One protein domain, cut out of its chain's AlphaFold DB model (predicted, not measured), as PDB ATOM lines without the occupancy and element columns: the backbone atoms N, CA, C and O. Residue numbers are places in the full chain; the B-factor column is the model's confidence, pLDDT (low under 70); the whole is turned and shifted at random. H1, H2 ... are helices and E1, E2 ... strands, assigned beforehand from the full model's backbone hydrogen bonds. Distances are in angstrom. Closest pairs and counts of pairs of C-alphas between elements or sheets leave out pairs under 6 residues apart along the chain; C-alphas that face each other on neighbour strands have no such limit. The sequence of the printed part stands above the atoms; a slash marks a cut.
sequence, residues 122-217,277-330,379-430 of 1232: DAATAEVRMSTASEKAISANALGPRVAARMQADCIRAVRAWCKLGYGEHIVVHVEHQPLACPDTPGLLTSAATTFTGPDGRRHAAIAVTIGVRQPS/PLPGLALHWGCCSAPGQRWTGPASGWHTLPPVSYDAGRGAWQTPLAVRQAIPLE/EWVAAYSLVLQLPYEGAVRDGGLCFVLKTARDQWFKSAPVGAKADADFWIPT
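Overview. This is residues 122 to 217, 277 to 330 and 379 to 430 of the 1232 residues of an uncharacterized protein of Edaphochlamys debaryana (UniProt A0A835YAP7). Two twisted sheets lie face to face as a sandwich, their strands crossed at 43 degrees; the larger, E1 E2 E3 E4 E6 E9 E10, curls its other face round the long helix H2. Short H1 lies on that same face, and the smaller sheet, E7 E8 E5 E11 E12 in that order, is antiparallel throughout. The 202 printed residues hold three named helices and twelve named strands, in the order E1 H1 H2 E2 E3 E4 E5 E6 E7 E8 E9 E10 H3 E11 E12, class mixed. The whole is compact and rounded, with a radius of gyration of the C-alphas of 16.0 A and spans of 50 by 42 by 31 A.

Arrangement. In the larger, branched sheet, E10, residues 380 to 391, has E4, residues 203 to 214, on one side and E6, residues 303 to 305, and E9, residues 323 to 328, on the other. Within hydrogen-bond range are N 207 and O 388, 2.9 A, N 303 and O 389, 2.9 A, and N 327 and O 381, 2.9 A. E2, residues 171 to 179, E3, residues 187 to 197, and E4 form a meander, each the antiparallel neighbour of the one before, with N 174 and O 193 at 2.9 A and N 190 and O 210 at 2.8 A. E1, residues 126 to 130, is parallel to E2, with N 129 and O 173 at 2.9 A. Between them run H1, residues 134 to 140, and H2, residues 145 to 162, a strand-helix-strand unit with a left-handed crossover. The closest C-alphas of H2 and E4, Cys 155 and Ala 208, are 5.3 A apart. H1, at a height over the sheet of 5.6 A, touches H2 only at the corner, and only just, with 3 pairs of C-alphas within 8 A. In H1 and H2 every O i to N i+4 pair is within hydrogen-bond range. In the smaller sheet, E7, residues 310 to 313, and E8, residues 316 to 320, form a hairpin, with N 310 and O 318 at 2.9 A. Next come E5, residues 282 to 288, with N 285 and O 317 at 2.8 A, E11, residues 400 to 406, with N 286 and O 402 at 2.9 A, and E12, residues 426 to 429, with N 403 and O 426 at 3.0 A. H3, residues 395 to 398, too short for an O i to N i+4 pair, only grazes both sheets.

Along the chain. E1 begins at C-alpha 126, (45.901, 7.988, 8.945), and E12 ends at C-alpha 429, (48.868, 25.676, 14.567). E4 measures 36.6 A from first to last C-alpha, E10 36.0 A, E3 33.7 A, E2 25.8 A and H2 25.6 A.

Size, cuts and confidence. Residues 218 to 276 and 331 to 378 are not printed; the C-alphas across these cuts are 11.5 A and 7.6 A apart. The links E5 to E6 and E11 to E12 are long. Mean pLDDT of the printed part is 76.2, with 52 residues under 70, among them 161 to 170 and 416 to 423.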
ATOM      1  N   ASP A 122      38.743   4.458   9.032       44.44
ATOM      2  CA  ASP A 122      39.236   5.759   8.542       44.44
ATOM      3  C   ASP A 122      40.387   6.324   9.393       44.44
ATOM      4  O   ASP A 122      41.211   7.095   8.890       44.44
ATOM      5  N   ALA A 123      40.459   5.944  10.673       46.62
ATOM      6  CA  ALA A 123      41.547   6.321  11.571       46.62
ATOM      7  C   ALA A 123      42.746   5.369  11.438       46.62
ATOM      8  O   ALA A 123      43.887   5.822  11.469       46.62
ATOM      9  N   ALA A 124      42.504   4.073  11.206       48.72
ATOM     10  CA  ALA A 124      43.552   3.063  11.026       48.72
ATOM     11  C   ALA A 124      44.478   3.321   9.816       48.72
ATOM     12  O   ALA A 124      45.572   2.763   9.739       48.72
ATOM     13  N   THR A 125      44.059   4.172   8.875       57.78
ATOM     14  CA  THR A 125      44.798   4.516   7.646       57.78
ATOM     15  C   THR A 125      45.426   5.918   7.665       57.78
ATOM     16  O   THR A 125      45.949   6.370   6.642       57.78
ATOM     17  N   ALA A 126      45.377   6.630   8.799       65.62
ATOM     18  CA  ALA A 126      45.901   7.988   8.945       65.62
ATOM     19  C   ALA A 126      46.813   8.134  10.176       65.62
ATOM     20  O   ALA A 126      46.414   7.831  11.298       65.62
ATOM     21  N   GLU A 127      48.016   8.684   9.995       79.88
ATOM     22  CA  GLU A 127      48.878   9.068  11.115       79.88
ATOM     23  C   GLU A 127      48.358  10.383  11.725       79.88
ATOM     24  O   GLU A 127      48.644  11.485  11.241       79.88
ATOM     25  N   VAL A 128      47.561  10.266  12.789       81.12
ATOM     26  CA  VAL A 128      47.006  11.416  13.509       81.12
ATOM     27  C   VAL A 128      48.011  11.931  14.543       81.12
ATOM     28  O   VAL A 128      48.372  11.224  15.481       81.12
ATOM     29  N   ARG A 129      48.434  13.190  14.401       83.25
ATOM     30  CA  ARG A 129      49.290  13.904  15.365       83.25
ATOM     31  C   ARG A 129      48.446  14.885  16.172       83.25
ATOM     32  O   ARG A 129      47.666  15.628  15.589       83.25
ATOM     33  N   MET A 130      48.586  14.894  17.495       81.06
ATOM     34  CA  MET A 130      47.735  15.675  18.407       81.06
ATOM     35  C   MET A 130      48.588  16.325  19.497       81.06
ATOM     36  O   MET A 130      49.602  15.752  19.900       81.06
ATOM     37  N   SER A 131      48.199  17.498  20.005       78.19
ATOM     38  CA  SER A 131      48.825  18.049  21.210       78.19
ATOM     39  C   SER A 131      48.338  17.364  22.493       78.19
ATOM     40  O   SER A 131      47.204  16.898  22.598       78.19
ATOM     41  N   THR A 132      49.154  17.438  23.546       71.19
ATOM     42  CA  THR A 132      48.768  17.023  24.909       71.19
ATOM     43  C   THR A 132      47.718  17.939  25.560       71.19
ATOM     44  O   THR A 132      47.274  17.683  26.683       71.19
ATOM     45  N   ALA A 133      47.307  19.019  24.879       73.31
ATOM     46  CA  ALA A 133      46.124  19.805  25.224       73.31
ATOM     47  C   ALA A 133      44.860  19.223  24.563       73.31
ATOM     48  O   ALA A 133      43.837  19.101  25.233       73.31
ATOM     49  N   SER A 134      44.962  18.779  23.305       79.38
ATOM     50  CA  SER A 134      43.922  18.064  22.546       79.38
ATOM     51  C   SER A 134      43.409  16.825  23.305       79.38
ATOM     52  O   SER A 134      42.208  16.652  23.510       79.38
ATOM     53  N   GLU A 135      44.322  16.008  23.842       78.00
ATOM     54  CA  GLU A 135      44.011  14.819  24.661       78.00
ATOM     55  C   GLU A 135      43.235  15.163  25.952       78.00
ATOM     56  O   GLU A 135      42.287  14.472  26.348       78.00
ATOM     57  N   LYS A 136      43.608  16.273  26.604       74.88
ATOM     58  CA  LYS A 136      42.938  16.789  27.810       74.88
ATOM     59  C   LYS A 136      41.574  17.400  27.492       74.88
ATOM     60  O   LYS A 136      40.651  17.273  28.288       74.88
ATOM     61  N   ALA A 137      41.426  18.023  26.324       74.81
ATOM     62  CA  ALA A 137      40.148  18.540  25.854       74.81
ATOM     63  C   ALA A 137      39.142  17.409  25.592       74.81
ATOM     64  O   ALA A 137      38.001  17.526  26.025       74.81
ATOM     65  N   ILE A 138      39.553  16.293  24.969       75.31
ATOM     66  CA  ILE A 138      38.675  15.122  24.780       75.31
ATOM     67  C   ILE A 138      38.203  14.571  26.132       75.31
ATOM     68  O   ILE A 138      37.008  14.355  26.329       75.31
ATOM     69  N   SER A 139      39.135  14.346  27.062       68.69
ATOM     70  CA  SER A 139      38.850  13.697  28.349       68.69
ATOM     71  C   SER A 139      38.051  14.569  29.330       68.69
ATOM     72  O   SER A 139      37.360  14.023  30.186       68.69
ATOM     73  N   ALA A 140      38.075  15.898  29.177       65.56
ATOM     74  CA  ALA A 140      37.275  16.836  29.971       65.56
ATOM     75  C   ALA A 140      35.938  17.261  29.313       65.56
ATOM     76  O   ALA A 140      35.178  18.025  29.910       65.56
ATOM     77  N   ASN A 141      35.638  16.821  28.086       72.88
ATOM     78  CA  ASN A 141      34.517  17.350  27.301       72.88
ATOM     79  C   ASN A 141      33.157  16.681  27.597       72.88
ATOM     80  O   ASN A 141      32.964  15.482  27.388       72.88
ATOM     81  N   ALA A 142      32.156  17.501  27.928       66.38
ATOM     82  CA  ALA A 142      30.787  17.089  28.254       66.38
ATOM     83  C   ALA A 142      29.910  16.613  27.065       66.38
ATOM     84  O   ALA A 142      28.733  16.303  27.270       66.38
ATOM     85  N   LEU A 143      30.451  16.524  25.838       75.75
ATOM     86  CA  LEU A 143      29.834  15.754  24.736       75.75
ATOM     87  C   LEU A 143      30.256  14.269  24.725       75.75
ATOM     88  O   LEU A 143      29.651  13.464  24.021       75.75
ATOM     89  N   GLY A 144      31.295  13.902  25.483       77.31
ATOM     90  CA  GLY A 144      31.821  12.540  25.570       77.31
ATOM     91  C   GLY A 144      32.759  12.122  24.420       77.31
ATOM     92  O   GLY A 144      32.768  12.722  23.338       77.31
ATOM     93  N   PRO A 145      33.564  11.059  24.627       74.75
ATOM     94  CA  PRO A 145      34.648  10.684  23.716       74.75
ATOM     95  C   PRO A 145      34.160  10.139  22.366       74.75
ATOM     96  O   PRO A 145      34.802  10.395  21.351       74.75
ATOM     97  N   ARG A 146      33.005   9.453  22.311       74.62
ATOM     98  CA  ARG A 146      32.422   8.958  21.044       74.62
ATOM     99  C   ARG A 146      32.081  10.099  20.077       74.62
ATOM    100  O   ARG A 146      32.335   9.977  18.882       74.62
ATOM    101  N   VAL A 147      31.556  11.218  20.585       77.00
ATOM    102  CA  VAL A 147      31.237  12.400  19.765       77.00
ATOM    103  C   VAL A 147      32.520  13.087  19.290       77.00
ATOM    104  O   VAL A 147      32.626  13.417  18.111       77.00
ATOM    105  N   ALA A 148      33.528  13.220  20.162       80.31
ATOM    106  CA  ALA A 148      34.835  13.767  19.787       80.31
ATOM    107  C   ALA A 148      35.535  12.926  18.699       80.31
ATOM    108  O   ALA A 148      36.002  13.476  17.702       80.31
ATOM    109  N   ALA A 149      35.546  11.595  18.842       78.94
ATOM    110  CA  ALA A 149      36.099  10.672  17.850       78.94
ATOM    111  C   ALA A 149      35.346  10.740  16.510       78.94
ATOM    112  O   ALA A 149      35.969  10.764  15.447       78.94
ATOM    113  N   ARG A 150      34.009  10.855  16.545       77.50
ATOM    114  CA  ARG A 150      33.193  11.051  15.340       77.50
ATOM    115  C   ARG A 150      33.563  12.352  14.617       77.50
ATOM    116  O   ARG A 150      33.890  12.303  13.435       77.50
ATOM    117  N   MET A 151      33.595  13.477  15.337       81.56
ATOM    118  CA  MET A 151      33.976  14.789  14.794       81.56
ATOM    119  C   MET A 151      35.415  14.808  14.252       81.56
ATOM    120  O   MET A 151      35.680  15.452  13.238       81.56
ATOM    121  N   GLN A 152      36.337  14.073  14.881       85.38
ATOM    122  CA  GLN A 152      37.705  13.874  14.392       85.38
ATOM    123  C   GLN A 152      37.724  13.124  13.057       85.38
ATOM    124  O   GLN A 152      38.357  13.595  12.113       85.38
ATOM    125  N   ALA A 153      36.997  12.011  12.946       77.12
ATOM    126  CA  ALA A 153      36.887  11.263  11.697       77.12
ATOM    127  C   ALA A 153      36.219  12.091  10.582       77.12
ATOM    128  O   ALA A 153      36.690  12.075   9.446       77.12
ATOM    129  N   ASP A 154      35.182  12.878  10.896       74.62
ATOM    130  CA  ASP A 154      34.546  13.792   9.935       74.62
ATOM    131  C   ASP A 154      35.520  14.897   9.458       74.62
ATOM    132  O   ASP A 154      35.576  15.191   8.263       74.62
ATOM    133  N   CYS A 155      36.363  15.450  10.341       80.75
ATOM    134  CA  CYS A 155      37.395  16.421   9.951       80.75
ATOM    135  C   CYS A 155      38.532  15.786   9.122       80.75
ATOM    136  O   CYS A 155      38.989  16.393   8.153       80.75
ATOM    137  N   ILE A 156      38.973  14.566   9.453       78.50
ATOM    138  CA  ILE A 156      39.993  13.836   8.677       78.50
ATOM    139  C   ILE A 156      39.458  13.488   7.280       78.50
ATOM    140  O   ILE A 156      40.159  13.726   6.295       78.50
ATOM    141  N   ARG A 157      38.208  13.010   7.163       73.69
ATOM    142  CA  ARG A 157      37.535  12.791   5.867       73.69
ATOM    143  C   ARG A 157      37.468  14.073   5.038       73.69
ATOM    144  O   ARG A 157      37.822  14.047   3.863       73.69
ATOM    145  N   ALA A 158      37.097  15.201   5.647       73.62
ATOM    146  CA  ALA A 158      37.047  16.491   4.961       73.62
ATOM    147  C   ALA A 158      38.422  16.926   4.409       73.62
ATOM    148  O   ALA A 158      38.503  17.387   3.270       73.62
ATOM    149  N   VAL A 159      39.512  16.721   5.160       77.06
ATOM    150  CA  VAL A 159      40.886  16.985   4.684       77.06
ATOM    151  C   VAL A 159      41.309  16.005   3.582       77.06
ATOM    152  O   VAL A 159      41.824  16.443   2.553       77.06
ATOM    153  N   ARG A 160      41.055  14.694   3.741       74.31
ATOM    154  CA  ARG A 160      41.336  13.665   2.714       74.31
ATOM    155  C   ARG A 160      40.661  13.996   1.380       74.31
ATOM    156  O   ARG A 160      41.329  13.997   0.345       74.31
ATOM    157  N   ALA A 161      39.369  14.330   1.420       66.12
ATOM    158  CA  ALA A 161      38.583  14.715   0.251       66.12
ATOM    159  C   ALA A 161      39.132  15.987  -0.416       66.12
ATOM    160  O   ALA A 161      39.226  16.047  -1.643       66.12
ATOM    161  N   TRP A 162      39.567  16.976   0.376       66.88
ATOM    162  CA  TRP A 162      40.185  18.199  -0.144       66.88
ATOM    163  C   TRP A 162      41.525  17.938  -0.849       66.88
ATOM    164  O   TRP A 162      41.802  18.516  -1.898       66.88
ATOM    165  N   CYS A 163      42.334  17.020  -0.313       64.06
ATOM    166  CA  CYS A 163      43.596  16.578  -0.913       64.06
ATOM    167  C   CYS A 163      43.430  15.526  -2.031       64.06
ATOM    168  O   CYS A 163      44.435  15.092  -2.591       64.06
ATOM    169  N   LYS A 164      42.190  15.129  -2.365       59.66
ATOM    170  CA  LYS A 164      41.837  14.111  -3.377       59.66
ATOM    171  C   LYS A 164      42.504  12.741  -3.182       59.66
ATOM    172  O   LYS A 164      42.735  12.030  -4.157       59.66
ATOM    173  N   LEU A 165      42.783  12.369  -1.932       52.81
ATOM    174  CA  LEU A 165      43.312  11.048  -1.590       52.81
ATOM    175  C   LEU A 165      42.187  10.010  -1.517       52.81
ATOM    176  O   LEU A 165      41.095  10.295  -1.016       52.81
ATOM    177  N   GLY A 166      42.468   8.796  -1.980       44.12
ATOM    178  CA  GLY A 166      41.564   7.655  -1.899       44.12
ATOM    179  C   GLY A 166      41.376   7.136  -0.470       44.12
ATOM    180  O   GLY A 166      42.244   7.278   0.399       44.12
ATOM    181  N   TYR A 167      40.241   6.473  -0.229       40.75
ATOM    182  CA  TYR A 167      40.060   5.650   0.970       40.75
ATOM    183  C   TYR A 167      41.126   4.542   0.982       40.75
ATOM    184  O   TYR A 167      41.261   3.800   0.011       40.75
ATOM    185  N   GLY A 168      41.900   4.458   2.067       47.44
ATOM    186  CA  GLY A 168      43.035   3.536   2.202       47.44
ATOM    187  C   GLY A 168      44.417   4.130   1.902       47.44
ATOM    188  O   GLY A 168      45.414   3.533   2.303       47.44
ATOM    189  N   GLU A 169      44.525   5.305   1.272       56.44
ATOM    190  CA  GLU A 169      45.831   5.959   1.087       56.44
ATOM    191  C   GLU A 169      46.340   6.562   2.405       56.44
ATOM    192  O   GLU A 169      45.565   7.133   3.180       56.44
ATOM    193  N   HIS A 170      47.644   6.454   2.675       64.88
ATOM    194  CA  HIS A 170      48.223   6.950   3.923       64.88
ATOM    195  C   HIS A 170      48.312   8.482   3.931       64.88
ATOM    196  O   HIS A 170      48.927   9.088   3.054       64.88
ATOM    197  N   ILE A 171      47.736   9.108   4.958       75.25
ATOM    198  CA  ILE A 171      47.792  10.556   5.184       75.25
ATOM    199  C   ILE A 171      48.320  10.836   6.592       75.25
ATOM    200  O   ILE A 171      47.965  10.141   7.539       75.25
ATOM    201  N   VAL A 172      49.135  11.878   6.744       81.12
ATOM    202  CA  VAL A 172      49.520  12.417   8.057       81.12
ATOM    203  C   VAL A 172      48.727  13.704   8.285       81.12
ATOM    204  O   VAL A 172      48.697  14.577   7.411       81.12
ATOM    205  N   VAL A 173      48.066  13.827   9.436       84.25
ATOM    206  CA  VAL A 173      47.147  14.940   9.744       84.25
ATOM    207  C   VAL A 173      47.330  15.389  11.191       84.25
ATOM    208  O   VAL A 173      47.403  14.567  12.100       84.25
ATOM    209  N   HIS A 174      47.383  16.700  11.415       85.69
ATOM    210  CA  HIS A 174      47.408  17.290  12.751       85.69
ATOM    211  C   HIS A 174      45.978  17.560  13.238       85.69
ATOM    212  O   HIS A 174      45.216  18.195  12.511       85.69
ATOM    213  N   VAL A 175      45.601  17.107  14.439       86.38
ATOM    214  CA  VAL A 175      44.237  17.217  14.990       86.38
ATOM    215  C   VAL A 175      44.227  17.895  16.361       86.38
ATOM    216  O   VAL A 175      44.842  17.425  17.319       86.38
ATOM    217  N   GLU A 176      43.460  18.981  16.467       88.31
ATOM    218  CA  GLU A 176      43.287  19.758  17.699       88.31
ATOM    219  C   GLU A 176      41.827  19.806  18.152       88.31
ATOM    220  O   GLU A 176      40.934  20.174  17.382       88.31
ATOM    221  N   HIS A 177      41.618  19.484  19.429       86.69
ATOM    222  CA  HIS A 177      40.349  19.565  20.149       86.69
ATOM    223  C   HIS A 177      40.404  20.693  21.186       86.69
ATOM    224  O   HIS A 177      41.342  20.770  21.977       86.69
ATOM    225  N   GLN A 178      39.400  21.572  21.202       87.50
ATOM    226  CA  GLN A 178      39.317  22.740  22.087       87.50
ATOM    227  C   GLN A 178      37.886  22.899  22.633       87.50
ATOM    228  O   GLN A 178      36.947  22.962  21.840       87.50
ATOM    229  N   PRO A 179      37.672  22.969  23.958       82.62
ATOM    230  CA  PRO A 179      36.339  23.150  24.531       82.62
ATOM    231  C   PRO A 179      35.849  24.597  24.355       82.62
ATOM    232  O   PRO A 179      36.639  25.543  24.410       82.62
ATOM    233  N   LEU A 180      34.539  24.776  24.173       81.75
ATOM    234  CA  LEU A 180      33.918  26.100  24.063       81.75
ATOM    235  C   LEU A 180      33.756  26.756  25.444       81.75
ATOM    236  O   LEU A 180      33.219  26.160  26.374       81.75
ATOM    237  N   ALA A 181      34.149  28.026  25.548       68.69
ATOM    238  CA  ALA A 181      33.860  28.893  26.683       68.69
ATOM    239  C   ALA A 181      32.398  29.377  26.626       68.69
ATOM    240  O   ALA A 181      32.111  30.460  26.116       68.69
ATOM    241  N   CYS A 182      31.469  28.562  27.128       65.12
ATOM    242  CA  CYS A 182      30.060  28.923  27.298       65.12
ATOM    243  C   CYS A 182      29.515  28.308  28.605       65.12
ATOM    244  O   CYS A 182      29.595  27.088  28.749       65.12
ATOM    245  N   PRO A 183      28.962  29.098  29.551       53.41
ATOM    246  CA  PRO A 183      28.398  28.558  30.794       53.41
ATOM    247  C   PRO A 183      27.161  27.678  30.569       53.41
ATOM    248  O   PRO A 183      27.005  26.652  31.225       53.41
ATOM    249  N   ASP A 184      26.301  28.073  29.624       58.94
ATOM    250  CA  ASP A 184      24.937  27.541  29.487       58.94
ATOM    251  C   ASP A 184      24.798  26.460  28.396       58.94
ATOM    252  O   ASP A 184      23.733  25.860  28.233       58.94
ATOM    253  N   THR A 185      25.848  26.211  27.605       66.56
ATOM    254  CA  THR A 185      25.809  25.224  26.514       66.56
ATOM    255  C   THR A 185      27.173  24.553  26.314       66.56
ATOM    256  O   THR A 185      28.072  25.171  25.739       66.56
ATOM    257  N   PRO A 186      27.366  23.288  26.738       73.19
ATOM    258  CA  PRO A 186      28.627  22.592  26.518       73.19
ATOM    259  C   PRO A 186      28.841  22.285  25.031       73.19
ATOM    260  O   PRO A 186      27.926  21.856  24.318       73.19
ATOM    261  N   GLY A 187      30.080  22.464  24.575       82.12
ATOM    262  CA  GLY A 187      30.471  22.219  23.194       82.12
ATOM    263  C   GLY A 187      31.969  21.985  23.020       82.12
ATOM    264  O   GLY A 187      32.786  22.384  23.854       82.12
ATOM    265  N   LEU A 188      32.315  21.353  21.903       87.38
ATOM    266  CA  LEU A 188      33.676  21.030  21.491       87.38
ATOM    267  C   LEU A 188      33.937  21.611  20.104       87.38
ATOM    268  O   LEU A 188      33.091  21.514  19.220       87.38
ATOM    269  N   LEU A 189      35.128  22.149  19.886       89.56
ATOM    270  CA  LEU A 189      35.680  22.372  18.563       89.56
ATOM    271  C   LEU A 189      36.709  21.282  18.276       89.56
ATOM    272  O   LEU A 189      37.649  21.102  19.044       89.56
ATOM    273  N   THR A 190      36.551  20.590  17.156       89.44
ATOM    274  CA  THR A 190      37.548  19.683  16.584       89.44
ATOM    275  C   THR A 190      38.060  20.286  15.286       89.44
ATOM    276  O   THR A 190      37.299  20.873  14.517       89.44
ATOM    277  N   SER A 191      39.348  20.138  15.012       90.81
ATOM    278  CA  SER A 191      39.955  20.567  13.755       90.81
ATOM    279  C   SER A 191      40.993  19.566  13.272       90.81
ATOM    280  O   SER A 191      41.598  18.867  14.082       90.81
ATOM    281  N   ALA A 192      41.188  19.493  11.958       89.38
ATOM    282  CA  ALA A 192      42.164  18.630  11.305       89.38
ATOM    283  C   ALA A 192      42.890  19.413  10.206       89.38
ATOM    284  O   ALA A 192      42.242  20.132   9.446       89.38
ATOM    285  N   ALA A 193      44.212  19.283  10.098       89.75
ATOM    286  CA  ALA A 193      45.004  20.042   9.134       89.75
ATOM    287  C   ALA A 193      46.187  19.258   8.542       89.75
ATOM    288  O   ALA A 193      46.811  18.427   9.206       89.75
ATOM    289  N   THR A 194      46.521  19.552   7.286       89.06
ATOM    290  CA  THR A 194      47.697  19.023   6.567       89.06
ATOM    291  C   THR A 194      48.146  20.016   5.486       89.06
ATOM    292  O   THR A 194      47.437  20.988   5.214       89.06
ATOM    293  N   THR A 195      49.295  19.794   4.844       87.06
ATOM    294  CA  THR A 195      49.712  20.555   3.652       87.06
ATOM    295  C   THR A 195      49.852  19.680   2.418       87.06
ATOM    296  O   THR A 195      50.192  18.502   2.492       87.06
ATOM    297  N   PHE A 196      49.618  20.279   1.257       81.38
ATOM    298  CA  PHE A 196      49.798  19.657  -0.052       81.38
ATOM    299  C   PHE A 196      50.397  20.675  -1.031       81.38
ATOM    300  O   PHE A 196      50.364  21.884  -0.783       81.38
ATOM    301  N   THR A 197      50.966  20.200  -2.136       75.56
ATOM    302  CA  THR A 197      51.435  21.068  -3.230       75.56
ATOM    303  C   THR A 197      50.300  21.239  -4.239       75.56
ATOM    304  O   THR A 197      49.705  20.240  -4.620       75.56
ATOM    305  N   GLY A 198      49.974  22.471  -4.634       60.25
ATOM    306  CA  GLY A 198      48.917  22.839  -5.577       60.25
ATOM    307  C   GLY A 198      49.324  22.735  -7.057       60.25
ATOM    308  O   GLY A 198      50.480  22.436  -7.365       60.25
ATOM    309  N   PRO A 199      48.391  22.989  -8.001       50.50
ATOM    310  CA  PRO A 199      48.636  22.841  -9.445       50.50
ATOM    311  C   PRO A 199      49.617  23.877 -10.009       50.50
ATOM    312  O   PRO A 199      50.190  23.682 -11.076       50.50
ATOM    313  N   ASP A 200      49.800  24.984  -9.291       53.22
ATOM    314  CA  ASP A 200      50.745  26.064  -9.568       53.22
ATOM    315  C   ASP A 200      52.147  25.807  -8.972       53.22
ATOM    316  O   ASP A 200      53.032  26.658  -9.068       53.22
ATOM    317  N   GLY A 201      52.349  24.652  -8.327       63.47
ATOM    318  CA  GLY A 201      53.586  24.281  -7.642       63.47
ATOM    319  C   GLY A 201      53.784  24.931  -6.266       63.47
ATOM    320  O   GLY A 201      54.806  24.670  -5.625       63.47
ATOM    321  N   ARG A 202      52.846  25.754  -5.775       73.25
ATOM    322  CA  ARG A 202      52.903  26.315  -4.413       73.25
ATOM    323  C   ARG A 202      52.429  25.292  -3.390       73.25
ATOM    324  O   ARG A 202      51.778  24.315  -3.732       73.25
ATOM    325  N   ARG A 203      52.726  25.505  -2.108       83.31
ATOM    326  CA  ARG A 203      52.117  24.712  -1.026       83.31
ATOM    327  C   ARG A 203      50.881  25.414  -0.481       83.31
ATOM    328  O   ARG A 203      50.882  26.634  -0.331       83.31
ATOM    329  N   HIS A 204      49.871  24.634  -0.120       84.69
ATOM    330  CA  HIS A 204      48.686  25.086   0.604       84.69
ATOM    331  C   HIS A 204      48.498  24.251   1.872       84.69
ATOM    332  O   HIS A 204      48.839  23.068   1.897       84.69
ATOM    333  N   ALA A 205      47.921  24.857   2.907       87.81
ATOM    334  CA  ALA A 205      47.341  24.143   4.037       87.81
ATOM    335  C   ALA A 205      45.855  23.880   3.759       87.81
ATOM    336  O   ALA A 205      45.129  24.809   3.397       87.81
ATOM    337  N   ALA A 206      45.411  22.638   3.949       88.00
ATOM    338  CA  ALA A 206      43.999  22.280   4.064       88.00
ATOM    339  C   ALA A 206      43.657  22.158   5.554       88.00
ATOM    340  O   ALA A 206      44.369  21.470   6.288       88.00
ATOM    341  N   ILE A 207      42.595  22.833   5.999       90.62
ATOM    342  CA  ILE A 207      42.177  22.906   7.405       90.62
ATOM    343  C   ILE A 207      40.669  22.659   7.482       90.62
ATOM    344  O   ILE A 207      39.888  23.493   7.034       90.62
ATOM    345  N   ALA A 208      40.246  21.542   8.065       89.44
ATOM    346  CA  ALA A 208      38.852  21.293   8.421       89.44
ATOM    347  C   ALA A 208      38.590  21.678   9.883       89.44
ATOM    348  O   ALA A 208      39.431  21.451  10.755       89.44
ATOM    349  N   VAL A 209      37.408  22.228  10.157       89.38
ATOM    350  CA  VAL A 209      36.930  22.602  11.495       89.38
ATOM    351  C   VAL A 209      35.488  22.127  11.648       89.38
ATOM    352  O   VAL A 209      34.649  22.431  10.801       89.38
ATOM    353  N   THR A 210      35.188  21.415  12.734       88.62
ATOM    354  CA  THR A 210      33.825  21.042  13.134       88.62
ATOM    355  C   THR A 210      33.570  21.437  14.584       88.62
ATOM    356  O   THR A 210      34.307  21.047  15.485       88.62
ATOM    357  N   ILE A 211      32.504  22.197  14.815       88.50
ATOM    358  CA  ILE A 211      32.050  22.633  16.139       88.50
ATOM    359  C   ILE A 211      30.813  21.816  16.504       88.50
ATOM    360  O   ILE A 211      29.835  21.843  15.766       88.50
ATOM    361  N   GLY A 212      30.851  21.099  17.622       85.81
ATOM    362  CA  GLY A 212      29.720  20.379  18.199       85.81
ATOM    363  C   GLY A 212      29.158  21.138  19.399       85.81
ATOM    364  O   GLY A 212      29.913  21.513  20.293       85.81
ATOM    365  N   VAL A 213      27.842  21.347  19.443       85.31
ATOM    366  CA  VAL A 213      27.137  22.048  20.529       85.31
ATOM    367  C   VAL A 213      25.948  21.209  20.994       85.31
ATOM    368  O   VAL A 213      25.101  20.846  20.177       85.31
ATOM    369  N   ARG A 214      25.868  20.871  22.287       81.62
ATOM    370  CA  ARG A 214      24.753  20.076  22.842       81.62
ATOM    371  C   ARG A 214      23.472  20.905  22.894       81.62
ATOM    372  O   ARG A 214      23.491  22.027  23.389       81.62
ATOM    373  N   GLN A 215      22.358  20.342  22.437       72.00
ATOM    374  CA  GLN A 215      21.041  20.952  22.637       72.00
ATOM    375  C   GLN A 215      20.578  20.765  24.093       72.00
ATOM    376  O   GLN A 215      20.636  19.637  24.593       72.00
ATOM    377  N   PRO A 216      20.095  21.814  24.785       57.28
ATOM    378  CA  PRO A 216      19.439  21.652  26.077       57.28
ATOM    379  C   PRO A 216      18.096  20.928  25.899       57.28
ATOM    380  O   PRO A 216      17.265  21.324  25.081       57.28
ATOM    381  N   SER A 217      17.869  19.864  26.673       52.03
ATOM    382  CA  SER A 217      16.606  19.117  26.634       52.03
ATOM    383  C   SER A 217      15.428  19.989  27.111       52.03
ATOM    384  O   SER A 217      15.551  20.651  28.146       52.03
ATOM    385  N   PRO A 277      20.602  25.582  17.255       67.38
ATOM    386  CA  PRO A 277      20.808  26.214  18.556       67.38
ATOM    387  C   PRO A 277      21.602  27.528  18.494       67.38
ATOM    388  O   PRO A 277      21.513  28.316  19.434       67.38
ATOM    389  N   LEU A 278      22.366  27.795  17.425       72.50
ATOM    390  CA  LEU A 278      23.160  29.021  17.255       72.50
ATOM    391  C   LEU A 278      22.889  29.643  15.870       72.50
ATOM    392  O   LEU A 278      23.799  29.733  15.042       72.50
ATOM    393  N   PRO A 279      21.655  30.118  15.608       70.06
ATOM    394  CA  PRO A 279      21.258  30.598  14.290       70.06
ATOM    395  C   PRO A 279      22.158  31.735  13.795       70.06
ATOM    396  O   PRO A 279      22.339  32.763  14.456       70.06
ATOM    397  N   GLY A 280      22.720  31.534  12.601       74.88
ATOM    398  CA  GLY A 280      23.677  32.457  11.992       74.88
ATOM    399  C   GLY A 280      25.039  32.493  12.693       74.88
ATOM    400  O   GLY A 280      25.659  33.555  12.756       74.88
ATOM    401  N   LEU A 281      25.495  31.361  13.240       84.69
ATOM    402  CA  LEU A 281      26.881  31.172  13.674       84.69
ATOM    403  C   LEU A 281      27.857  31.462  12.517       84.69
ATOM    404  O   LEU A 281      27.586  31.145  11.362       84.69
ATOM    405  N   ALA A 282      29.018  32.028  12.821       87.12
ATOM    406  CA  ALA A 282      30.088  32.297  11.874       87.12
ATOM    407  C   ALA A 282      31.462  32.131  12.535       87.12
ATOM    408  O   ALA A 282      31.640  32.448  13.713       87.12
ATOM    409  N   LEU A 283      32.442  31.679  11.755       89.00
ATOM    410  CA  LEU A 283      33.860  31.767  12.089       89.00
ATOM    411  C   LEU A 283      34.322  33.203  11.797       89.00
ATOM    412  O   LEU A 283      34.187  33.647  10.659       89.00
ATOM    413  N   HIS A 284      34.867  33.924  12.774       90.12
ATOM    414  CA  HIS A 284      35.511  35.229  12.576       90.12
ATOM    415  C   HIS A 284      37.010  35.067  12.855       90.12
ATOM    416  O   HIS A 284      37.391  34.770  13.986       90.12
ATOM    417  N   TRP A 285      37.844  35.172  11.818       91.75
ATOM    418  CA  TRP A 285      39.179  34.568  11.775       91.75
ATOM    419  C   TRP A 285      40.245  35.426  11.090       91.75
ATOM    420  O   TRP A 285      39.943  36.305  10.290       91.75
ATOM    421  N   GLY A 286      41.513  35.125  11.358       89.88
ATOM    422  CA  GLY A 286      42.667  35.698  10.672       89.88
ATOM    423  C   GLY A 286      43.932  34.866  10.893       89.88
ATOM    424  O   GLY A 286      43.961  33.945  11.706       89.88
ATOM    425  N   CYS A 287      44.996  35.175  10.157       90.12
ATOM    426  CA  CYS A 287      46.287  34.493  10.285       90.12
ATOM    427  C   CYS A 287      47.226  35.320  11.174       90.12
ATOM    428  O   CYS A 287      47.287  36.542  11.022       90.12
ATOM    429  N   CYS A 288      47.996  34.699  12.067       87.31
ATOM    430  CA  CYS A 288      49.053  35.399  12.808       87.31
ATOM    431  C   CYS A 288      50.212  34.467  13.184       87.31
ATOM    432  O   CYS A 288      50.071  33.247  13.209       87.31
ATOM    433  N   SER A 289      51.386  35.048  13.452       83.50
ATOM    434  CA  SER A 289      52.614  34.279  13.704       83.50
ATOM    435  C   SER A 289      52.644  33.601  15.082       83.50
ATOM    436  O   SER A 289      53.397  32.654  15.281       83.50
ATOM    437  N   ALA A 290      51.828  34.063  16.035       81.88
ATOM    438  CA  ALA A 290      51.619  33.427  17.335       81.88
ATOM    439  C   ALA A 290      50.258  33.841  17.940       81.88
ATOM    440  O   ALA A 290      49.760  34.925  17.606       81.88
ATOM    441  N   PRO A 291      49.678  33.050  18.867       79.69
ATOM    442  CA  PRO A 291      48.450  33.410  19.576       79.69
ATOM    443  C   PRO A 291      48.524  34.797  20.229       79.69
ATOM    444  O   PRO A 291      49.555  35.184  20.778       79.69
ATOM    445  N   GLY A 292      47.425  35.553  20.175       72.12
ATOM    446  CA  GLY A 292      47.333  36.898  20.758       72.12
ATOM    447  C   GLY A 292      48.085  38.005  20.002       72.12
ATOM    448  O   GLY A 292      48.011  39.165  20.405       72.12
ATOM    449  N   GLN A 293      48.785  37.698  18.903       80.56
ATOM    450  CA  GLN A 293      49.320  38.725  18.004       80.56
ATOM    451  C   GLN A 293      48.233  39.289  17.078       80.56
ATOM    452  O   GLN A 293      47.208  38.656  16.825       80.56
ATOM    453  N   ARG A 294      48.478  40.488  16.532       81.56
ATOM    454  CA  ARG A 294      47.577  41.139  15.571       81.56
ATOM    455  C   ARG A 294      47.341  40.236  14.355       81.56
ATOM    456  O   ARG A 294      48.293  39.795  13.716       81.56
ATOM    457  N   TRP A 295      46.072  40.032  14.012       88.06
ATOM    458  CA  TRP A 295      45.670  39.254  12.845       88.06
ATOM    459  C   TRP A 295      46.065  39.940  11.531       88.06
ATOM    460  O   TRP A 295      46.079  41.169  11.409       88.06
ATOM    461  N   THR A 296      46.357  39.110  10.538       83.94
ATOM    462  CA  THR A 296      46.676  39.470   9.157       83.94
ATOM    463  C   THR A 296      45.794  38.662   8.212       83.94
ATOM    464  O   THR A 296      45.460  37.509   8.497       83.94
ATOM    465  N   GLY A 297      45.409  39.264   7.086       77.56
ATOM    466  CA  GLY A 297      44.670  38.543   6.054       77.56
ATOM    467  C   GLY A 297      45.555  37.477   5.387       77.56
ATOM    468  O   GLY A 297      46.757  37.713   5.232       77.56
ATOM    469  N   PRO A 298      44.995  36.323   4.982       77.12
ATOM    470  CA  PRO A 298      45.715  35.339   4.175       77.12
ATOM    471  C   PRO A 298      46.170  35.927   2.828       77.12
ATOM    472  O   PRO A 298      45.538  36.831   2.275       77.12
ATOM    473  N   ALA A 299      47.259  35.383   2.279       77.12
ATOM    474  CA  ALA A 299      47.740  35.731   0.942       77.12
ATOM    475  C   ALA A 299      46.740  35.306  -0.152       77.12
ATOM    476  O   ALA A 299      45.951  34.381   0.038       77.12
ATOM    477  N   SER A 300      46.768  35.976  -1.308       73.31
ATOM    478  CA  SER A 300      45.855  35.724  -2.435       73.31
ATOM    479  C   SER A 300      45.891  34.265  -2.915       73.31
ATOM    480  O   SER A 300      46.975  33.738  -3.154       73.31
ATOM    481  N   GLY A 301      44.721  33.653  -3.132       68.25
ATOM    482  CA  GLY A 301      44.602  32.229  -3.494       68.25
ATOM    483  C   GLY A 301      44.175  31.323  -2.331       68.25
ATOM    484  O   GLY A 301      44.598  30.170  -2.253       68.25
ATOM    485  N   TRP A 302      43.371  31.854  -1.405       80.56
ATOM    486  CA  TRP A 302      42.702  31.095  -0.348       80.56
ATOM    487  C   TRP A 302      41.223  30.863  -0.690       80.56
ATOM    488  O   TRP A 302      40.622  31.638  -1.433       80.56
ATOM    489  N   HIS A 303      40.637  29.803  -0.134       77.31
ATOM    490  CA  HIS A 303      39.253  29.384  -0.385       77.31
ATOM    491  C   HIS A 303      38.600  28.828   0.891       77.31
ATOM    492  O   HIS A 303      39.296  28.367   1.796       77.31
ATOM    493  N   THR A 304      37.265  28.826   0.954       76.31
ATOM    494  CA  THR A 304      36.483  28.207   2.042       76.31
ATOM    495  C   THR A 304      35.327  27.359   1.505       76.31
ATOM    496  O   THR A 304      34.835  27.594   0.404       76.31
ATOM    497  N   LEU A 305      34.852  26.398   2.300       64.88
ATOM    498  CA  LEU A 305      33.604  25.660   2.080       64.88
ATOM    499  C   LEU A 305      32.739  25.745   3.355       64.88
ATOM    500  O   LEU A 305      33.051  25.052   4.323       64.88
ATOM    501  N   PRO A 306      31.656  26.551   3.391       60.06
ATOM    502  CA  PRO A 306      31.019  27.237   2.261       60.06
ATOM    503  C   PRO A 306      31.882  28.341   1.609       60.06
ATOM    504  O   PRO A 306      32.673  28.986   2.300       60.06
ATOM    505  N   PRO A 307      31.704  28.607   0.298       67.88
ATOM    506  CA  PRO A 307      32.468  29.602  -0.467       67.88
ATOM    507  C   PRO A 307      32.001  31.047  -0.213       67.88
ATOM    508  O   PRO A 307      32.065  31.901  -1.089       67.88
ATOM    509  N   VAL A 308      31.502  31.326   0.992       67.19
ATOM    510  CA  VAL A 308      31.014  32.640   1.413       67.19
ATOM    511  C   VAL A 308      31.925  33.120   2.531       67.19
ATOM    512  O   VAL A 308      31.846  32.616   3.643       67.19
ATOM    513  N   SER A 309      32.790  34.085   2.245       80.62
ATOM    514  CA  SER A 309      33.649  34.716   3.247       80.62
ATOM    515  C   SER A 309      33.775  36.203   2.933       80.62
ATOM    516  O   SER A 309      34.034  36.568   1.789       80.62
ATOM    517  N   TYR A 310      33.573  37.058   3.933       80.31
ATOM    518  CA  TYR A 310      33.591  38.516   3.790       80.31
ATOM    519  C   TYR A 310      34.693  39.147   4.643       80.31
ATOM    520  O   TYR A 310      34.965  38.688   5.754       80.31
ATOM    521  N   ASP A 311      35.336  40.192   4.113       80.94
ATOM    522  CA  ASP A 311      36.341  40.977   4.836       80.94
ATOM    523  C   ASP A 311      35.642  41.707   5.990       80.94
ATOM    524  O   ASP A 311      34.725  42.504   5.780       80.94
ATOM    525  N   ALA A 312      36.049  41.398   7.220       79.94
ATOM    526  CA  ALA A 312      35.531  42.012   8.437       79.94
ATOM    527  C   ALA A 312      36.424  43.174   8.925       79.94
ATOM    528  O   ALA A 312      36.181  43.765   9.980       79.94
ATOM    529  N   GLY A 313      37.444  43.526   8.141       71.94
ATOM    530  CA  GLY A 313      38.365  44.624   8.367       71.94
ATOM    531  C   GLY A 313      39.563  44.255   9.240       71.94
ATOM    532  O   GLY A 313      39.608  43.244   9.937       71.94
ATOM    533  N   ARG A 314      40.578  45.128   9.221       79.81
ATOM    534  CA  ARG A 314      41.806  45.061  10.050       79.81
ATOM    535  C   ARG A 314      42.683  43.805   9.884       79.81
ATOM    536  O   ARG A 314      43.703  43.732  10.570       79.81
ATOM    537  N   GLY A 315      42.350  42.903   8.959       76.81
ATOM    538  CA  GLY A 315      43.003  41.603   8.758       76.81
ATOM    539  C   GLY A 315      42.147  40.400   9.175       76.81
ATOM    540  O   GLY A 315      42.642  39.278   9.109       76.81
ATOM    541  N   ALA A 316      40.898  40.623   9.598       84.19
ATOM    542  CA  ALA A 316      39.929  39.585   9.925       84.19
ATOM    543  C   ALA A 316      38.970  39.310   8.756       84.19
ATOM    544  O   ALA A 316      38.532  40.227   8.065       84.19
ATOM    545  N   TRP A 317      38.590  38.050   8.593       87.44
ATOM    546  CA  TRP A 317      37.561  37.563   7.679       87.44
ATOM    547  C   TRP A 317      36.444  36.898   8.476       87.44
ATOM    548  O   TRP A 317      36.657  36.443   9.600       87.44
ATOM    549  N   GLN A 318      35.241  36.834   7.914       86.94
ATOM    550  CA  GLN A 318      34.120  36.145   8.543       86.94
ATOM    551  C   GLN A 318      33.410  35.214   7.553       86.94
ATOM    552  O   GLN A 318      33.066  35.606   6.439       86.94
ATOM    553  N   THR A 319      33.200  33.970   7.982       85.19
ATOM    554  CA  THR A 319      32.682  32.851   7.182       85.19
ATOM    555  C   THR A 319      31.475  32.256   7.912       85.19
ATOM    556  O   THR A 319      31.641  31.780   9.039       85.19
ATOM    557  N   PRO A 320      30.253  32.290   7.351       79.38
ATOM    558  CA  PRO A 320      29.069  31.792   8.028       79.38
ATOM    559  C   PRO A 320      29.074  30.261   8.078       79.38
ATOM    560  O   PRO A 320      29.537  29.576   7.164       79.38
ATOM    561  N   LEU A 321      28.527  29.736   9.164       74.62
ATOM    562  CA  LEU A 321      28.364  28.323   9.453       74.62
ATOM    563  C   LEU A 321      26.870  27.987   9.480       74.62
ATOM    564  O   LEU A 321      26.024  28.831   9.763       74.62
ATOM    565  N   ALA A 322      26.550  26.730   9.200       67.19
ATOM    566  CA  ALA A 322      25.208  26.177   9.334       67.19
ATOM    567  C   ALA A 322      25.316  24.777   9.940       67.19
ATOM    568  O   ALA A 322      26.343  24.112   9.756       67.19
ATOM    569  N   VAL A 323      24.271  24.322  10.634       66.56
ATOM    570  CA  VAL A 323      24.202  22.944  11.135       66.56
ATOM    571  C   VAL A 323      24.309  21.987   9.942       66.56
ATOM    572  O   VAL A 323      23.500  22.026   9.015       66.56
ATOM    573  N   ARG A 324      25.348  21.148   9.940       58.25
ATOM    574  CA  ARG A 324      25.604  20.130   8.909       58.25
ATOM    575  C   ARG A 324      25.069  18.763   9.309       58.25
ATOM    576  O   ARG A 324      24.643  18.012   8.442       58.25
ATOM    577  N   GLN A 325      25.081  18.451  10.602       65.12
ATOM    578  CA  GLN A 325      24.652  17.160  11.127       65.12
ATOM    579  C   GLN A 325      24.102  17.312  12.551       65.12
ATOM    580  O   GLN A 325      24.605  18.114  13.335       65.12
ATOM    581  N   ALA A 326      23.100  16.503  12.896       69.88
ATOM    582  CA  ALA A 326      22.754  16.207  14.283       69.88
ATOM    583  C   ALA A 326      23.408  14.871  14.671       69.88
ATOM    584  O   ALA A 326      23.194  13.858  14.003       69.88
ATOM    585  N   ILE A 327      24.230  14.867  15.720       71.81
ATOM    586  CA  ILE A 327      24.847  13.654  16.271       71.81
ATOM    587  C   ILE A 327      24.032  13.259  17.511       71.81
ATOM    588  O   ILE A 327      24.019  14.034  18.469       71.81
ATOM    589  N   PRO A 328      23.325  12.115  17.525       67.81
ATOM    590  CA  PRO A 328      22.556  11.705  18.694       67.81
ATOM    591  C   PRO A 328      23.489  11.400  19.868       67.81
ATOM    592  O   PRO A 328      24.533  10.767  19.700       67.81
ATOM    593  N   LEU A 329      23.089  11.824  21.063       65.94
ATOM    594  CA  LEU A 329      23.674  11.340  22.304       65.94
ATOM    595  C   LEU A 329      22.947  10.051  22.685       65.94
ATOM    596  O   LEU A 329      21.714   9.999  22.718       65.94
ATOM    597  N   GLU A 330      23.702   8.992  22.960       57.34
ATOM    598  CA  GLU A 330      23.117   7.812  23.591       57.34
ATOM    599  C   GLU A 330      22.741   8.148  25.041       57.34
ATOM    600  O   GLU A 330      23.477   8.889  25.704       57.34
ATOM    601  N   GLU A 379      18.387  13.304  23.204       67.00
ATOM    602  CA  GLU A 379      19.328  14.424  23.120       67.00
ATOM    603  C   GLU A 379      20.280  14.290  21.923       67.00
ATOM    604  O   GLU A 379      20.598  13.192  21.461       67.00
ATOM    605  N   TRP A 380      20.764  15.428  21.425       71.44
ATOM    606  CA  TRP A 380      21.663  15.487  20.277       71.44
ATOM    607  C   TRP A 380      22.597  16.700  20.326       71.44
ATOM    608  O   TRP A 380      22.372  17.684  21.034       71.44
ATOM    609  N   VAL A 381      23.670  16.604  19.547       77.69
ATOM    610  CA  VAL A 381      24.686  17.633  19.338       77.69
ATOM    611  C   VAL A 381      24.524  18.192  17.928       77.69
ATOM    612  O   VAL A 381      24.565  17.438  16.954       77.69
ATOM    613  N   ALA A 382      24.359  19.506  17.807       78.50
ATOM    614  CA  ALA A 382      24.421  20.209  16.531       78.50
ATOM    615  C   ALA A 382      25.887  20.349  16.102       78.50
ATOM    616  O   ALA A 382      26.676  20.974  16.813       78.50
ATOM    617  N   ALA A 383      26.250  19.767  14.960       80.19
ATOM    618  CA  ALA A 383      27.586  19.848  14.382       80.19
ATOM    619  C   ALA A 383      27.609  20.828  13.196       80.19
ATOM    620  O   ALA A 383      26.871  20.658  12.222       80.19
ATOM    621  N   TYR A 384      28.470  21.841  13.271       83.31
ATOM    622  CA  TYR A 384      28.710  22.853  12.238       83.31
ATOM    623  C   TYR A 384      30.101  22.624  11.646       83.31
ATOM    624  O   TYR A 384      31.068  22.632  12.404       83.31
ATOM    625  N   SER A 385      30.228  22.469  10.325       82.12
ATOM    626  CA  SER A 385      31.518  22.159   9.680       82.12
ATOM    627  C   SER A 385      31.887  23.135   8.563       82.12
ATOM    628  O   SER A 385      31.025  23.574   7.792       82.12
ATOM    629  N   LEU A 386      33.187  23.424   8.475       83.25
ATOM    630  CA  LEU A 386      33.848  24.321   7.525       83.25
ATOM    631  C   LEU A 386      35.204  23.727   7.111       83.25
ATOM    632  O   LEU A 386      35.894  23.126   7.932       83.25
ATOM    633  N   VAL A 387      35.605  23.935   5.857       83.12
ATOM    634  CA  VAL A 387      36.977  23.675   5.385       83.12
ATOM    635  C   VAL A 387      37.579  24.958   4.814       83.12
ATOM    636  O   VAL A 387      36.880  25.722   4.149       83.12
ATOM    637  N   LEU A 388      38.863  25.196   5.071       86.00
ATOM    638  CA  LEU A 388      39.654  26.298   4.531       86.00
ATOM    639  C   LEU A 388      40.860  25.747   3.758       86.00
ATOM    640  O   LEU A 388      41.536  24.829   4.222       86.00
ATOM    641  N   GLN A 389      41.169  26.361   2.616       86.50
ATOM    642  CA  GLN A 389      42.448  26.220   1.923       86.50
ATOM    643  C   GLN A 389      43.186  27.551   1.991       86.50
ATOM    644  O   GLN A 389      42.669  28.560   1.516       86.50
ATOM    645  N   LEU A 390      44.399  27.557   2.540       86.88
ATOM    646  CA  LEU A 390      45.232  28.755   2.682       86.88
ATOM    647  C   LEU A 390      46.576  28.547   1.959       86.88
ATOM    648  O   LEU A 390      47.162  27.472   2.112       86.88
ATOM    649  N   PRO A 391      47.119  29.524   1.206       86.12
ATOM    650  CA  PRO A 391      48.512  29.490   0.758       86.12
ATOM    651  C   PRO A 391      49.464  29.320   1.948       86.12
ATOM    652  O   PRO A 391      49.364  30.036   2.943       86.12
ATOM    653  N   TYR A 392      50.381  28.356   1.866       87.75
ATOM    654  CA  TYR A 392      51.275  27.980   2.966       87.75
ATOM    655  C   TYR A 392      52.528  28.867   2.984       87.75
ATOM    656  O   TYR A 392      53.661  28.416   2.792       87.75
ATOM    657  N   GLU A 393      52.300  30.164   3.186       85.94
ATOM    658  CA  GLU A 393      53.317  31.216   3.206       85.94
ATOM    659  C   GLU A 393      53.055  32.250   4.318       85.94
ATOM    660  O   GLU A 393      51.969  32.313   4.897       85.94
ATOM    661  N   GLY A 394      54.082  33.033   4.668       86.56
ATOM    662  CA  GLY A 394      54.009  34.043   5.730       86.56
ATOM    663  C   GLY A 394      53.463  33.490   7.053       86.56
ATOM    664  O   GLY A 394      53.874  32.424   7.507       86.56
ATOM    665  N   ALA A 395      52.491  34.192   7.644       84.75
ATOM    666  CA  ALA A 395      51.857  33.810   8.910       84.75
ATOM    667  C   ALA A 395      51.202  32.409   8.897       84.75
ATOM    668  O   ALA A 395      51.087  31.795   9.953       84.75
ATOM    669  N   VAL A 396      50.819  31.878   7.727       86.88
ATOM    670  CA  VAL A 396      50.258  30.519   7.594       86.88
ATOM    671  C   VAL A 396      51.359  29.452   7.617       86.88
ATOM    672  O   VAL A 396      51.137  28.345   8.098       86.88
ATOM    673  N   ARG A 397      52.568  29.759   7.141       87.38
ATOM    674  CA  ARG A 397      53.713  28.835   7.223       87.38
ATOM    675  C   ARG A 397      54.398  28.882   8.586       87.38
ATOM    676  O   ARG A 397      54.827  27.852   9.098       87.38
ATOM    677  N   ASP A 398      54.511  30.083   9.143       85.19
ATOM    678  CA  ASP A 398      55.373  30.373  10.292       85.19
ATOM    679  C   ASP A 398      54.590  30.506  11.617       85.19
ATOM    680  O   ASP A 398      55.199  30.730  12.661       85.19
ATOM    681  N   GLY A 399      53.258  30.353  11.588       88.56
ATOM    682  CA  GLY A 399      52.360  30.525  12.736       88.56
ATOM    683  C   GLY A 399      51.106  29.643  12.698       88.56
ATOM    684  O   GLY A 399      51.187  28.425  12.890       88.56
ATOM    685  N   GLY A 400      49.936  30.262  12.530       88.56
ATOM    686  CA  GLY A 400      48.642  29.590  12.665       88.56
ATOM    687  C   GLY A 400      47.426  30.421  12.260       88.56
ATOM    688  O   GLY A 400      47.503  31.622  11.977       88.56
ATOM    689  N   LEU A 401      46.282  29.740  12.262       90.81
ATOM    690  CA  LEU A 401      44.952  30.319  12.107       90.81
ATOM    691  C   LEU A 401      44.386  30.635  13.499       90.81
ATOM    692  O   LEU A 401      44.308  29.750  14.354       90.81
ATOM    693  N   CYS A 402      43.975  31.882  13.723       89.25
ATOM    694  CA  CYS A 402      43.379  32.350  14.972       89.25
ATOM    695  C   CYS A 402      41.949  32.839  14.719       89.25
ATOM    696  O   CYS A 402      41.700  33.506  13.713       89.25
ATOM    697  N   PHE A 403      40.999  32.485  15.586       90.00
ATOM    698  CA  PHE A 403      39.596  32.843  15.380       90.00
ATOM    699  C   PHE A 403      38.745  32.827  16.652       90.00
ATOM    700  O   PHE A 403      39.102  32.263  17.684       90.00
ATOM    701  N   VAL A 404      37.559  33.413  16.533       88.81
ATOM    702  CA  VAL A 404      36.461  33.339  17.500       88.81
ATOM    703  C   VAL A 404      35.171  32.970  16.770       88.81
ATOM    704  O   VAL A 404      35.055  33.165  15.558       88.81
ATOM    705  N   LEU A 405      34.196  32.417  17.488       87.69
ATOM    706  CA  LEU A 405      32.875  32.132  16.922       87.69
ATOM    707  C   LEU A 405      31.937  33.300  17.214       87.69
ATOM    708  O   LEU A 405      31.990  33.861  18.305       87.69
ATOM    709  N   LYS A 406      31.066  33.651  16.267       85.69
ATOM    710  CA  LYS A 406      30.139  34.784  16.380       85.69
ATOM    711  C   LYS A 406      28.726  34.385  15.951       85.69
ATOM    712  O   LYS A 406      28.592  33.740  14.921       85.69
ATOM    713  N   THR A 407      27.675  34.765  16.680       82.38
ATOM    714  CA  THR A 407      26.272  34.554  16.247       82.38
ATOM    715  C   THR A 407      25.694  35.774  15.525       82.38
ATOM    716  O   THR A 407      26.211  36.887  15.640       82.38
ATOM    717  N   ALA A 408      24.538  35.605  14.873       72.69
ATOM    718  CA  ALA A 408      23.743  36.711  14.328       72.69
ATOM    719  C   ALA A 408      23.167  37.676  15.396       72.69
ATOM    720  O   ALA A 408      22.492  38.641  15.046       72.69
ATOM    721  N   ARG A 409      23.420  37.432  16.691       74.00
ATOM    722  CA  ARG A 409      23.060  38.310  17.821       74.00
ATOM    723  C   ARG A 409      24.279  39.019  18.433       74.00
ATOM    724  O   ARG A 409      24.214  39.436  19.585       74.00
ATOM    725  N   ASP A 410      25.397  39.089  17.704       72.81
ATOM    726  CA  ASP A 410      26.688  39.626  18.170       72.81
ATOM    727  C   ASP A 410      27.225  38.968  19.464       72.81
ATOM    728  O   ASP A 410      28.052  39.545  20.169       72.81
ATOM    729  N   GLN A 411      26.802  37.734  19.769       80.00
ATOM    730  CA  GLN A 411      27.396  36.931  20.842       80.00
ATOM    731  C   GLN A 411      28.679  36.273  20.329       80.00
ATOM    732  O   GLN A 411      28.702  35.773  19.202       80.00
ATOM    733  N   TRP A 412      29.720  36.250  21.160       82.12
ATOM    734  CA  TRP A 412      31.041  35.735  20.808       82.12
ATOM    735  C   TRP A 412      31.410  34.551  21.706       82.12
ATOM    736  O   TRP A 412      31.281  34.655  22.924       82.12
ATOM    737  N   PHE A 413      31.908  33.458  21.123       82.69
ATOM    738  CA  PHE A 413      32.444  32.314  21.866       82.69
ATOM    739  C   PHE A 413      33.936  32.131  21.601       82.69
ATOM    740  O   PHE A 413      34.435  32.351  20.490       82.69
ATOM    741  N   LYS A 414      34.629  31.682  22.644       83.56
ATOM    742  CA  LYS A 414      36.083  31.542  22.724       83.56
ATOM    743  C   LYS A 414      36.479  30.148  23.221       83.56
ATOM    744  O   LYS A 414      35.613  29.334  23.537       83.56
ATOM    745  N   SER A 415      37.776  29.872  23.278       80.06
ATOM    746  CA  SER A 415      38.335  28.622  23.796       80.06
ATOM    747  C   SER A 415      38.404  28.654  25.331       80.06
ATOM    748  O   SER A 415      38.732  29.688  25.922       80.06
ATOM    749  N   ALA A 416      38.127  27.522  25.987       69.31
ATOM    750  CA  ALA A 416      38.263  27.329  27.439       69.31
ATOM    751  C   ALA A 416      39.394  26.332  27.801       69.31
ATOM    752  O   ALA A 416      39.132  25.300  28.423       69.31
ATOM    753  N   PRO A 417      40.656  26.576  27.392       60.62
ATOM    754  CA  PRO A 417      41.754  25.627  27.576       60.62
ATOM    755  C   PRO A 417      42.000  25.287  29.055       60.62
ATOM    756  O   PRO A 417      42.194  26.167  29.897       60.62
ATOM    757  N   VAL A 418      42.035  23.984  29.355       54.03
ATOM    758  CA  VAL A 418      42.161  23.440  30.717       54.03
ATOM    759  C   VAL A 418      43.462  23.918  31.376       54.03
ATOM    760  O   VAL A 418      44.546  23.431  31.058       54.03
ATOM    761  N   GLY A 419      43.344  24.857  32.320       52.31
ATOM    762  CA  GLY A 419      44.462  25.394  33.106       52.31
ATOM    763  C   GLY A 419      44.996  26.766  32.676       52.31
ATOM    764  O   GLY A 419      45.971  27.228  33.265       52.31
ATOM    765  N   ALA A 420      44.379  27.445  31.703       52.59
ATOM    766  CA  ALA A 420      44.693  28.839  31.371       52.59
ATOM    767  C   ALA A 420      43.495  29.773  31.635       52.59
ATOM    768  O   ALA A 420      42.424  29.333  32.054       52.59
ATOM    769  N   LYS A 421      43.674  31.088  31.433       50.34
ATOM    770  CA  LYS A 421      42.562  32.047  31.527       50.34
ATOM    771  C   LYS A 421      41.490  31.713  30.484       50.34
ATOM    772  O   LYS A 421      41.821  31.472  29.324       50.34
ATOM    773  N   ALA A 422      40.225  31.787  30.895       52.81
ATOM    774  CA  ALA A 422      39.112  31.924  29.961       52.81
ATOM    775  C   ALA A 422      39.298  33.179  29.079       52.81
ATOM    776  O   ALA A 422      40.066  34.081  29.422       52.81
ATOM    777  N   ASP A 423      38.597  33.213  27.946       59.00
ATOM    778  CA  ASP A 423      38.698  34.218  26.877       59.00
ATOM    779  C   ASP A 423      39.962  34.177  25.992       59.00
ATOM    780  O   ASP A 423      40.302  35.169  25.332       59.00
ATOM    781  N   ALA A 424      40.602  33.009  25.879       72.75
ATOM    782  CA  ALA A 424      41.573  32.735  24.820       72.75
ATOM    783  C   ALA A 424      40.874  32.520  23.461       72.75
ATOM    784  O   ALA A 424      39.902  31.771  23.368       72.75
ATOM    785  N   ASP A 425      41.369  33.148  22.394       84.44
ATOM    786  CA  ASP A 425      40.890  32.874  21.030       84.44
ATOM    787  C   ASP A 425      41.234  31.430  20.623       84.44
ATOM    788  O   ASP A 425      42.224  30.863  21.096       84.44
ATOM    789  N   PHE A 426      40.439  30.824  19.738       86.69
ATOM    790  CA  PHE A 426      40.771  29.511  19.188       86.69
ATOM    791  C   PHE A 426      42.017  29.609  18.304       86.69
ATOM    792  O   PHE A 426      42.218  30.588  17.577       86.69
ATOM    793  N   TRP A 427      42.843  28.567  18.355       87.25
ATOM    794  CA  TRP A 427      44.111  28.497  17.635       87.25
ATOM    795  C   TRP A 427      44.269  27.154  16.933       87.25
ATOM    796  O   TRP A 427      44.127  26.108  17.563       87.25
ATOM    797  N   ILE A 428      44.609  27.176  15.646       88.75
ATOM    798  CA  ILE A 428      45.047  25.994  14.899       88.75
ATOM    799  C   ILE A 428      46.490  26.255  14.453       88.75
ATOM    800  O   ILE A 428      46.707  27.134  13.610       88.75
ATOM    801  N   PRO A 429      47.488  25.535  15.002       86.62
ATOM    802  CA  PRO A 429      48.868  25.676  14.567       86.62
ATOM    803  C   PRO A 429      49.006  25.141  13.140       86.62
ATOM    804  O   PRO A 429      48.683  23.987  12.865       86.62
ATOM    805  N   THR A 430      49.501  25.979  12.231       86.75
ATOM    806  CA  THR A 430      49.812  25.572  10.855       86.75
ATOM    807  C   THR A 430      51.320  25.435  10.634       86.75
ATOM    808  O   THR A 430      51.752  24.705   9.744       86.75
TER     809      THR A 430